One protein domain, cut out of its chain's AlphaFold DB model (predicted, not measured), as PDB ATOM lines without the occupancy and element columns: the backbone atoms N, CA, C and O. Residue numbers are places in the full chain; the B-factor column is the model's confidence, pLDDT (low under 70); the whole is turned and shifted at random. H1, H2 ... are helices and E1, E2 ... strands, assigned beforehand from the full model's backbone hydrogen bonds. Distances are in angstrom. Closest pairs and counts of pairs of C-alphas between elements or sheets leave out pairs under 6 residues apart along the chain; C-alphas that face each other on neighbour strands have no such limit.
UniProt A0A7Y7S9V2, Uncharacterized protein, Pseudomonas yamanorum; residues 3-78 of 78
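This is residues 3 to 78 of the 78 residues of an uncharacterized protein of Pseudomonas yamanorum (UniProt A0A7Y7S9V2). A long hairpin of two strands, E2 and E3, reaches toward one end of an elongated domain, and three helices, H1, H2 and H4, gather loosely toward the other end, close to one another but with no clear contact between any two of them. The short strand E1 pairs with the last residues of E3, which makes a small sheet of three strands; H2 packs on this sheet, chiefly at E1, and the one-turn helix H3 sits over E3. The printed part has 76 residues, with four named helices and three named strands in the order H1, H2, E1, H3, H4, E2, E3; the sheet runs E1, E3, E2, antiparallel throughout, and the class is mixed, helices and strands. The whole is compact, with a radius of gyration of the C-alphas of 11.7 A, and spans 38 by 23 by 20 A.

The longest strand is E2, residues 61 to 68, which covers 21.9 A from C-alpha 61 at (-11.223, -46.295, 13.146) to C-alpha 68. E3, residues 71 to 77, runs back over 18.9 A and ends with C-alpha 77 at (-10.361, -46.488, 7.724). E1 is residues 25 to 27, 6.9 A long. The longest helix is H2, residues 10 to 23, 19.7 A from first to last C-alpha. H4, residues 44 to 52, is 12.6 A long. The two short helices are H3, residues 36 to 39, 5.4 A long, and H1, residues 3 to 7, 6.0 A long, which begins with C-alpha 3 at (7.357, -45.076, 18.937).

E3 is the inner strand of the sheet, and E1 and E2 are its edge strands. E2 and E3 form a hairpin, antiparallel at 152 degrees between their directions; N 63 and O 75 are 2.8 A apart and N 73 and O 65 are 2.8 A apart, both within hydrogen-bond range. E1 and E3 are antiparallel at 153 degrees; N 26 and O 76 are within hydrogen-bond range at 2.9 A, as are N 76 and O 26 at 2.9 A. E1, H3, H4 and E2 form a split strand-helix-strand unit, two strands that run the same way with helices between them along the chain and E3 between them in the sheet; its crossover is right-handed. H2 is on the sheet, and the two make two layers, a helix on one face of a sheet; its closest C-alphas to E1 are those of Leu 20 and Val 26, 6.0 A apart. H3 is on the sheet too, over E3 at a height over the sheet of 8.5 A, with the C-alphas of Ser 36 and Tyr 74 the closest at 5.8 A. H4 is not on the sheet. H4 and H2 are close but not clearly touching, about perpendicular at 84 degrees, with the C-alphas of Val 17 and Leu 50 the closest at 6.5 A. H1, not on the sheet, is close to H4 but not clearly touching, with the C-alphas of Leu 5 and Cys 46 the closest at 7.4 A. H2 and H3 are apart, and so are H3 and H4. Every O i to N i+4 pair is within hydrogen-bond range in H1, H2 and H4, while H3 is too short for such a pair.

The two C-alphas farthest apart, those of Glu 52 and Asp 69, are 37.8 A from each other. The printed part has no cut, and it ends at the chain's last residue, Ser 78. No link is long; those from E1 to H3 and from H4 to E2 are short, with 8 residues each, and the others are tight. The mean pLDDT of the printed part is 80.3, and it is under 70 at residue 3, at residues 29 to 38, of which 36 to 38 belong to H3, and at residue 70.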
ATOM      1  N   ASP A   3       5.973 -44.733  19.256       66.62
ATOM      2  CA  ASP A   3       7.357 -45.076  18.937       66.62
ATOM      3  C   ASP A   3       7.504 -45.889  17.658       66.62
ATOM      4  O   ASP A   3       8.402 -45.614  16.880       66.62
ATOM      5  N   TRP A   4       6.611 -46.844  17.397       75.88
ATOM      6  CA  TRP A   4       6.718 -47.676  16.199       75.88
ATOM      7  C   TRP A   4       6.406 -46.882  14.917       75.88
ATOM      8  O   TRP A   4       7.115 -47.038  13.930       75.88
ATOM      9  N   LEU A   5       5.397 -45.998  14.938       77.62
ATOM     10  CA  LEU A   5       4.982 -45.207  13.770       77.62
ATOM     11  C   LEU A   5       6.039 -44.152  13.436       77.62
ATOM     12  O   LEU A   5       6.361 -43.937  12.273       77.62
ATOM     13  N   LYS A   6       6.639 -43.557  14.474       78.56
ATOM     14  CA  LYS A   6       7.765 -42.623  14.347       78.56
ATOM     15  C   LYS A   6       9.079 -43.306  13.946       78.56
ATOM     16  O   LYS A   6       9.980 -42.626  13.467       78.56
ATOM     17  N   GLN A   7       9.199 -44.620  14.148       81.75
ATOM     18  CA  GLN A   7      10.348 -45.422  13.712       81.75
ATOM     19  C   GLN A   7      10.220 -45.916  12.266       81.75
ATOM     20  O   GLN A   7      11.210 -46.400  11.715       81.75
ATOM     21  N   LEU A   8       9.038 -45.811  11.646       79.44
ATOM     22  CA  LEU A   8       8.885 -46.180  10.246       79.44
ATOM     23  C   LEU A   8       9.688 -45.236   9.340       79.44
ATOM     24  O   LEU A   8       9.766 -44.031   9.601       79.44
ATOM     25  N   PRO A   9      10.244 -45.752   8.231       83.44
ATOM     26  CA  PRO A   9      10.829 -44.908   7.206       83.44
ATOM     27  C   PRO A   9       9.795 -43.889   6.698       83.44
ATOM     28  O   PRO A   9       8.638 -44.259   6.472       83.44
ATOM     29  N   PRO A  10      10.190 -42.635   6.410       83.50
ATOM     30  CA  PRO A  10       9.273 -41.621   5.883       83.50
ATOM     31  C   PRO A  10       8.526 -42.063   4.615       83.50
ATOM     32  O   PRO A  10       7.377 -41.686   4.402       83.50
ATOM     33  N   SER A  11       9.154 -42.902   3.785       84.56
ATOM     34  CA  SER A  11       8.538 -43.489   2.592       84.56
ATOM     35  C   SER A  11       7.374 -44.430   2.910       84.56
ATOM     36  O   SER A  11       6.407 -44.472   2.156       84.56
ATOM     37  N   GLU A  12       7.449 -45.177   4.015       84.00
ATOM     38  CA  GLU A  12       6.367 -46.067   4.446       84.00
ATOM     39  C   GLU A  12       5.215 -45.267   5.044       84.00
ATOM     40  O   GLU A  12       4.068 -45.481   4.659       84.00
ATOM     41  N   VAL A  13       5.519 -44.282   5.897       86.19
ATOM     42  CA  VAL A  13       4.512 -43.346   6.426       86.19
ATOM     43  C   VAL A  13       3.774 -42.667   5.275       86.19
ATOM     44  O   VAL A  13       2.545 -42.663   5.242       86.19
ATOM     45  N   LYS A  14       4.509 -42.180   4.271       87.00
ATOM     46  CA  LYS A  14       3.914 -41.574   3.082       87.00
ATOM     47  C   LYS A  14       3.039 -42.554   2.296       87.00
ATOM     48  O   LYS A  14       1.935 -42.188   1.911       87.00
ATOM     49  N   ALA A  15       3.476 -43.797   2.099       85.81
ATOM     50  CA  ALA A  15       2.674 -44.807   1.406       85.81
ATOM     51  C   ALA A  15       1.362 -45.134   2.144       85.81
ATOM     52  O   ALA A  15       0.340 -45.382   1.501       85.81
ATOM     53  N   ILE A  16       1.380 -45.124   3.480       85.38
ATOM     54  CA  ILE A  16       0.187 -45.292   4.318       85.38
ATOM     55  C   ILE A  16      -0.766 -44.110   4.124       85.38
ATOM     56  O   ILE A  16      -1.941 -44.324   3.825       85.38
ATOM     57  N   VAL A  17      -0.252 -42.882   4.244       88.88
ATOM     58  CA  VAL A  17      -1.017 -41.642   4.049       88.88
ATOM     59  C   VAL A  17      -1.644 -41.596   2.657       88.88
ATOM     60  O   VAL A  17      -2.851 -41.409   2.540       88.88
ATOM     61  N   ASP A  18      -0.858 -41.837   1.605       88.94
ATOM     62  CA  ASP A  18      -1.341 -41.804   0.224       88.94
ATOM     63  C   ASP A  18      -2.434 -42.865  -0.001       88.94
ATOM     64  O   ASP A  18      -3.457 -42.584  -0.624       88.94
ATOM     65  N   LYS A  19      -2.291 -44.076   0.558       86.75
ATOM     66  CA  LYS A  19      -3.340 -45.105   0.456       86.75
ATOM     67  C   LYS A  19      -4.610 -44.742   1.215       86.75
ATOM     68  O   LYS A  19      -5.690 -45.032   0.698       86.75
ATOM     69  N   LEU A  20      -4.490 -44.142   2.397       87.69
ATOM     70  CA  LEU A  20      -5.630 -43.667   3.177       87.69
ATOM     71  C   LEU A  20      -6.356 -42.530   2.456       87.69
ATOM     72  O   LEU A  20      -7.572 -42.588   2.333       87.69
ATOM     73  N   ASN A  21      -5.629 -41.561   1.903       88.62
ATOM     74  CA  ASN A  21      -6.226 -40.462   1.143       88.62
ATOM     75  C   ASN A  21      -6.901 -40.951  -0.152       88.62
ATOM     76  O   ASN A  21      -7.967 -40.465  -0.510       88.62
ATOM     77  N   VAL A  22      -6.311 -41.927  -0.856       88.88
ATOM     78  CA  VAL A  22      -6.865 -42.437  -2.126       88.88
ATOM     79  C   VAL A  22      -8.037 -43.398  -1.912       88.88
ATOM     80  O   VAL A  22      -9.020 -43.333  -2.644       88.88
ATOM     81  N   ASN A  23      -7.934 -44.318  -0.950       84.94
ATOM     82  CA  ASN A  23      -8.891 -45.422  -0.796       84.94
ATOM     83  C   ASN A  23      -9.796 -45.291   0.434       84.94
ATOM     84  O   ASN A  23     -10.674 -46.133   0.618       84.94
ATOM     85  N   GLY A  24      -9.536 -44.331   1.323       84.44
ATOM     86  CA  GLY A  24     -10.190 -44.218   2.630       84.44
ATOM     87  C   GLY A  24      -9.816 -45.326   3.619       84.44
ATOM     88  O   GLY A  24     -10.315 -45.332   4.739       84.44
ATOM     89  N   ARG A  25      -8.965 -46.288   3.225       84.56
ATOM     90  CA  ARG A  25      -8.607 -47.449   4.047       84.56
ATOM     91  C   ARG A  25      -7.232 -48.033   3.733       84.56
ATOM     92  O   ARG A  25      -6.771 -47.996   2.590       84.56
ATOM     93  N   VAL A  26      -6.620 -48.663   4.731       84.06
ATOM     94  CA  VAL A  26      -5.392 -49.462   4.608       84.06
ATOM     95  C   VAL A  26      -5.534 -50.765   5.395       84.06
ATOM     96  O   VAL A  26      -6.177 -50.797   6.444       84.06
ATOM     97  N   THR A  27      -4.959 -51.848   4.871       79.62
ATOM     98  CA  THR A  27      -5.041 -53.188   5.470       79.62
ATOM     99  C   THR A  27      -3.658 -53.764   5.750       79.62
ATOM    100  O   THR A  27      -2.688 -53.404   5.082       79.62
ATOM    101  N   ASP A  28      -3.552 -54.695   6.697       73.12
ATOM    102  CA  ASP A  28      -2.278 -55.360   7.001       73.12
ATOM    103  C   ASP A  28      -1.787 -56.282   5.868       73.12
ATOM    104  O   ASP A  28      -0.585 -56.470   5.678       73.12
ATOM    105  N   ALA A  29      -2.701 -56.760   5.021       66.00
ATOM    106  CA  ALA A  29      -2.380 -57.537   3.821       66.00
ATOM    107  C   ALA A  29      -1.812 -56.698   2.658       66.00
ATOM    108  O   ALA A  29      -1.310 -57.254   1.683       66.00
ATOM    109  N   CYS A  30      -1.862 -55.363   2.732       60.53
ATOM    110  CA  CYS A  30      -1.406 -54.484   1.651       60.53
ATOM    111  C   CYS A  30       0.123 -54.375   1.516       60.53
ATOM    112  O   CYS A  30       0.588 -53.609   0.665       60.53
ATOM    113  N   GLY A  31       0.900 -55.076   2.353       60.81
ATOM    114  CA  GLY A  31       2.366 -55.032   2.337       60.81
ATOM    115  C   GLY A  31       2.948 -53.669   2.729       60.81
ATOM    116  O   GLY A  31       4.105 -53.387   2.445       60.81
ATOM    117  N   THR A  32       2.148 -52.804   3.353       60.19
ATOM    118  CA  THR A  32       2.469 -51.397   3.651       60.19
ATOM    119  C   THR A  32       3.111 -51.190   5.019       60.19
ATOM    120  O   THR A  32       2.967 -50.122   5.598       60.19
ATOM    121  N   GLY A  33       3.745 -52.217   5.585       58.41
ATOM    122  CA  GLY A  33       4.420 -52.120   6.888       58.41
ATOM    123  C   GLY A  33       3.488 -52.029   8.107       58.41
ATOM    124  O   GLY A  33       3.938 -52.184   9.241       58.41
ATOM    125  N   ILE A  34       2.176 -51.863   7.910       66.50
ATOM    126  CA  ILE A  34       1.189 -51.910   8.993       66.50
ATOM    127  C   ILE A  34       0.884 -53.374   9.324       66.50
ATOM    128  O   ILE A  34      -0.001 -53.981   8.736       66.50
ATOM    129  N   GLY A  35       1.619 -53.967  10.261       65.88
ATOM    130  CA  GLY A  35       1.275 -55.296  10.775       65.88
ATOM    131  C   GLY A  35      -0.035 -55.288  11.577       65.88
ATOM    132  O   GLY A  35      -0.395 -54.289  12.186       65.88
ATOM    133  N   SER A  36      -0.728 -56.417  11.676       65.56
ATOM    134  CA  SER A  36      -1.944 -56.569  12.502       65.56
ATOM    135  C   SER A  36      -1.798 -56.028  13.937       65.56
ATOM    136  O   SER A  36      -2.637 -55.262  14.406       65.56
ATOM    137  N   LYS A  37      -0.658 -56.296  14.592       63.34
ATOM    138  CA  LYS A  37      -0.323 -55.794  15.948       63.34
ATOM    139  C   LYS A  37      -0.275 -54.270  16.074       63.34
ATOM    140  O   LYS A  37      -0.327 -53.729  17.178       63.34
ATOM    141  N   VAL A  38      -0.066 -53.598  14.952       67.69
ATOM    142  CA  VAL A  38       0.043 -52.151  14.851       67.69
ATOM    143  C   VAL A  38      -1.348 -51.535  14.775       67.69
ATOM    144  O   VAL A  38      -1.645 -50.611  15.531       67.69
ATOM    145  N   VAL A  39      -2.214 -52.090  13.920       71.25
ATOM    146  CA  VAL A  39      -3.610 -51.649  13.822       71.25
ATOM    147  C   VAL A  39      -4.330 -51.859  15.151       71.25
ATOM    148  O   VAL A  39      -5.045 -50.974  15.594       71.25
ATOM    149  N   GLU A  40      -4.079 -52.967  15.853       70.25
ATOM    150  CA  GLU A  40      -4.673 -53.249  17.173       70.25
ATOM    151  C   GLU A  40      -4.378 -52.198  18.247       70.25
ATOM    152  O   GLU A  40      -5.108 -52.095  19.231       70.25
ATOM    153  N   ARG A  41      -3.295 -51.435  18.089       74.06
ATOM    154  CA  ARG A  41      -2.851 -50.425  19.054       74.06
ATOM    155  C   ARG A  41      -3.014 -49.007  18.522       74.06
ATOM    156  O   ARG A  41      -2.356 -48.099  19.028       74.06
ATOM    157  N   TRP A  42      -3.853 -48.811  17.503       81.62
ATOM    158  CA  TRP A  42      -4.107 -47.483  16.958       81.62
ATOM    159  C   TRP A  42      -4.729 -46.578  18.023       81.62
ATOM    160  O   TRP A  42      -5.737 -46.921  18.640       81.62
ATOM    161  N   THR A  43      -4.133 -45.406  18.228       83.06
ATOM    162  CA  THR A  43      -4.654 -44.366  19.119       83.06
ATOM    163  C   THR A  43      -4.931 -43.092  18.328       83.06
ATOM    164  O   THR A  43      -4.507 -42.956  17.180       83.06
ATOM    165  N   HIS A  44      -5.638 -42.141  18.941       83.31
ATOM    166  CA  HIS A  44      -5.897 -40.838  18.323       83.31
ATOM    167  C   HIS A  44      -4.599 -40.120  17.918       83.31
ATOM    168  O   HIS A  44      -4.507 -39.614  16.805       83.31
ATOM    169  N   GLU A  45      -3.565 -40.210  18.759       86.75
ATOM    170  CA  GLU A  45      -2.238 -39.642  18.490       86.75
ATOM    171  C   GLU A  45      -1.597 -40.190  17.198       86.75
ATOM    172  O   GLU A  45      -0.854 -39.484  16.517       86.75
ATOM    173  N   CYS A  46      -1.870 -41.451  16.830       86.25
ATOM    174  CA  CYS A  46      -1.401 -42.017  15.561       86.25
ATOM    175  C   CYS A  46      -2.089 -41.351  14.365       86.25
ATOM    176  O   CYS A  46      -1.443 -41.093  13.350       86.25
ATOM    177  N   THR A  47      -3.387 -41.061  14.483       87.38
ATOM    178  CA  THR A  47      -4.141 -40.332  13.455       87.38
ATOM    179  C   THR A  47      -3.617 -38.908  13.311       87.38
ATOM    180  O   THR A  47      -3.357 -38.487  12.188       87.38
ATOM    181  N   GLU A  48      -3.387 -38.203  14.422       89.25
ATOM    182  CA  GLU A  48      -2.806 -36.853  14.413       89.25
ATOM    183  C   GLU A  48      -1.427 -36.845  13.741       89.25
ATOM    184  O   GLU A  48      -1.179 -36.029  12.858       89.25
ATOM    185  N   PHE A  49      -0.562 -37.815  14.056       88.69
ATOM    186  CA  PHE A  49       0.734 -37.942  13.388       88.69
ATOM    187  C   PHE A  49       0.593 -38.138  11.872       88.69
ATOM    188  O   PHE A  49       1.347 -37.549  11.102       88.69
ATOM    189  N   LEU A  50      -0.364 -38.946  11.408       88.56
ATOM    190  CA  LEU A  50      -0.601 -39.074   9.968       88.56
ATOM    191  C   LEU A  50      -1.107 -37.762   9.356       88.56
ATOM    192  O   LEU A  50      -0.694 -37.429   8.245       88.56
ATOM    193  N   GLN A  51      -1.956 -37.008  10.062       90.00
ATOM    194  CA  GLN A  51      -2.434 -35.696   9.607       90.00
ATOM    195  C   GLN A  51      -1.280 -34.698   9.468       90.00
ATOM    196  O   GLN A  51      -1.174 -34.025   8.443       90.00
ATOM    197  N   GLU A  52      -0.342 -34.680  10.420       90.25
ATOM    198  CA  GLU A  52       0.903 -33.901  10.319       90.25
ATOM    199  C   GLU A  52       1.756 -34.301   9.099       90.25
ATOM    200  O   GLU A  52       2.522 -33.489   8.580       90.25
ATOM    201  N   ASN A  53       1.606 -35.536   8.610       89.25
ATOM    202  CA  ASN A  53       2.299 -36.069   7.437       89.25
ATOM    203  C   ASN A  53       1.461 -36.013   6.140       89.25
ATOM    204  O   ASN A  53       1.870 -36.581   5.125       89.25
ATOM    205  N   GLY A  54       0.323 -35.308   6.142       90.69
ATOM    206  CA  GLY A  54      -0.484 -35.037   4.946       90.69
ATOM    207  C   GLY A  54      -1.701 -35.941   4.746       90.69
ATOM    208  O   GLY A  54      -2.252 -35.979   3.649       90.69
ATOM    209  N   TYR A  55      -2.126 -36.689   5.764       91.00
ATOM    210  CA  TYR A  55      -3.426 -37.362   5.740       91.00
ATOM    211  C   TYR A  55      -4.552 -36.331   5.907       91.00
ATOM    212  O   TYR A  55      -4.576 -35.576   6.875       91.00
ATOM    213  N   GLU A  56      -5.478 -36.296   4.949       90.25
ATOM    214  CA  GLU A  56      -6.530 -35.269   4.856       90.25
ATOM    215  C   GLU A  56      -7.889 -35.757   5.380       90.25
ATOM    216  O   GLU A  56      -8.850 -34.990   5.448       90.25
ATOM    217  N   GLY A  57      -7.992 -37.040   5.736       86.19
ATOM    218  CA  GLY A  57      -9.228 -37.631   6.231       86.19
ATOM    219  C   GLY A  57      -9.511 -37.347   7.711       86.19
ATOM    220  O   GLY A  57      -8.742 -36.709   8.438       86.19
ATOM    221  N   GLY A  58     -10.663 -37.848   8.161       85.56
ATOM    222  CA  GLY A  58     -11.136 -37.711   9.536       85.56
ATOM    223  C   GLY A  58     -10.510 -38.707  10.515       85.56
ATOM    224  O   GLY A  58      -9.512 -39.373  10.228       85.56
ATOM    225  N   SER A  59     -11.128 -38.819  11.690       85.00
ATOM    226  CA  SER A  59     -10.736 -39.781  12.721       85.00
ATOM    227  C   SER A  59     -10.722 -41.206  12.175       85.00
ATOM    228  O   SER A  59     -11.760 -41.740  11.800       85.00
ATOM    229  N   LEU A  60      -9.551 -41.837  12.190       85.25
ATOM    230  CA  LEU A  60      -9.415 -43.222  11.763       85.25
ATOM    231  C   LEU A  60      -9.977 -44.179  12.817       85.25
ATOM    232  O   LEU A  60      -9.754 -44.018  14.020       85.25
ATOM    233  N   THR A  61     -10.668 -45.208  12.342       84.06
ATOM    234  CA  THR A  61     -11.223 -46.295  13.146       84.06
ATOM    235  C   THR A  61     -10.643 -47.635  12.718       84.06
ATOM    236  O   THR A  61     -10.291 -47.851  11.556       84.06
ATOM    237  N   ILE A  62     -10.528 -48.541  13.688       85.31
ATOM    238  CA  ILE A  62     -10.084 -49.912  13.456       85.31
ATOM    239  C   ILE A  62     -11.312 -50.788  13.258       85.31
ATOM    240  O   ILE A  62     -12.213 -50.821  14.096       85.31
ATOM    241  N   THR A  63     -11.300 -51.563  12.187       83.75
ATOM    242  CA  THR A  63     -12.273 -52.622  11.931       83.75
ATOM    243  C   THR A  63     -11.542 -53.902  11.561       83.75
ATOM    244  O   THR A  63     -10.398 -53.864  11.111       83.75
ATOM    245  N   THR A  64     -12.181 -55.045  11.781       83.38
ATOM    246  CA  THR A  64     -11.643 -56.342  11.377       83.38
ATOM    247  C   THR A  64     -12.586 -57.019  10.399       83.38
ATOM    248  O   THR A  64     -13.803 -56.989  10.567       83.38
ATOM    249  N   GLU A  65     -12.022 -57.636   9.367       82.44
ATOM    250  CA  GLU A  65     -12.768 -58.404   8.374       82.44
ATOM    251  C   GLU A  65     -12.199 -59.819   8.301       82.44
ATOM    252  O   GLU A  65     -10.986 -60.023   8.328       82.44
ATOM    253  N   LYS A  66     -13.069 -60.827   8.240       79.38
ATOM    254  CA  LYS A  66     -12.631 -62.216   8.104       79.38
ATOM    255  C   LYS A  66     -12.291 -62.464   6.631       79.38
ATOM    256  O   LYS A  66     -13.203 -62.526   5.815       79.38
ATOM    257  N   ALA A  67     -11.003 -62.592   6.303       72.31
ATOM    258  CA  ALA A  67     -10.568 -62.904   4.937       72.31
ATOM    259  C   ALA A  67     -10.837 -64.368   4.578       72.31
ATOM    260  O   ALA A  67     -11.347 -64.649   3.504       72.31
ATOM    261  N   ASP A  68     -10.535 -65.285   5.502       75.75
ATOM    262  CA  ASP A  68     -10.677 -66.731   5.322       75.75
ATOM    263  C   ASP A  68     -10.919 -67.417   6.678       75.75
ATOM    264  O   ASP A  68     -10.858 -66.788   7.738       75.75
ATOM    265  N   ASP A  69     -11.126 -68.739   6.686       72.06
ATOM    266  CA  ASP A  69     -11.358 -69.525   7.912       72.06
ATOM    267  C   ASP A  69     -10.240 -69.417   8.969       72.06
ATOM    268  O   ASP A  69     -10.451 -69.759  10.132       72.06
ATOM    269  N   LYS A  70      -9.059 -68.912   8.590       68.62
ATOM    270  CA  LYS A  70      -7.881 -68.790   9.464       68.62
ATOM    271  C   LYS A  70      -7.281 -67.382   9.546       68.62
ATOM    272  O   LYS A  70      -6.301 -67.211  10.269       68.62
ATOM    273  N   SER A  71      -7.840 -66.392   8.846       71.75
ATOM    274  CA  SER A  71      -7.200 -65.079   8.682       71.75
ATOM    275  C   SER A  71      -8.175 -63.932   8.931       71.75
ATOM    276  O   SER A  71      -9.248 -63.863   8.332       71.75
ATOM    277  N   ILE A  72      -7.772 -63.021   9.817       76.75
ATOM    278  CA  ILE A  72      -8.465 -61.765  10.110       76.75
ATOM    279  C   ILE A  72      -7.625 -60.638   9.518       76.75
ATOM    280  O   ILE A  72      -6.436 -60.545   9.816       76.75
ATOM    281  N   LEU A  73      -8.250 -59.805   8.694       80.50
ATOM    282  CA  LEU A  73      -7.687 -58.560   8.200       80.50
ATOM    283  C   LEU A  73      -7.997 -57.451   9.185       80.50
ATOM    284  O   LEU A  73      -9.137 -57.305   9.627       80.50
ATOM    285  N   TYR A  74      -6.995 -56.639   9.471       79.25
ATOM    286  CA  TYR A  74      -7.161 -55.410  10.218       79.25
ATOM    287  C   TYR A  74      -7.218 -54.255   9.230       79.25
ATOM    288  O   TYR A  74      -6.304 -54.052   8.431       79.25
ATOM    289  N   ILE A  75      -8.316 -53.515   9.282       82.31
ATOM    290  CA  ILE A  75      -8.626 -52.424   8.372       82.31
ATOM    291  C   ILE A  75      -8.664 -51.140   9.187       82.31
ATOM    292  O   ILE A  75      -9.483 -50.985  10.095       82.31
ATOM    293  N   LEU A  76      -7.782 -50.215   8.834       84.44
ATOM    294  CA  LEU A  76      -7.797 -48.850   9.331       84.44
ATOM    295  C   LEU A  76      -8.486 -47.977   8.286       84.44
ATOM    296  O   LEU A  76      -8.046 -47.968   7.136       84.44
ATOM    297  N   GLN A  77      -9.555 -47.278   8.661       84.88
ATOM    298  CA  GLN A  77     -10.361 -46.488   7.724       84.88
ATOM    299  C   GLN A  77     -10.943 -45.222   8.355       84.88
ATOM    300  O   GLN A  77     -11.117 -45.163   9.574       84.88
ATOM    301  N   SER A  78     -11.207 -44.221   7.514       83.25
ATOM    302  CA  SER A  78     -11.748 -42.902   7.875       83.25
ATOM    303  C   SER A  78     -13.266 -42.840   7.814       83.25
ATOM    304  O   SER A  78     -13.802 -43.370   6.814       83.25
TER     305      SER A  78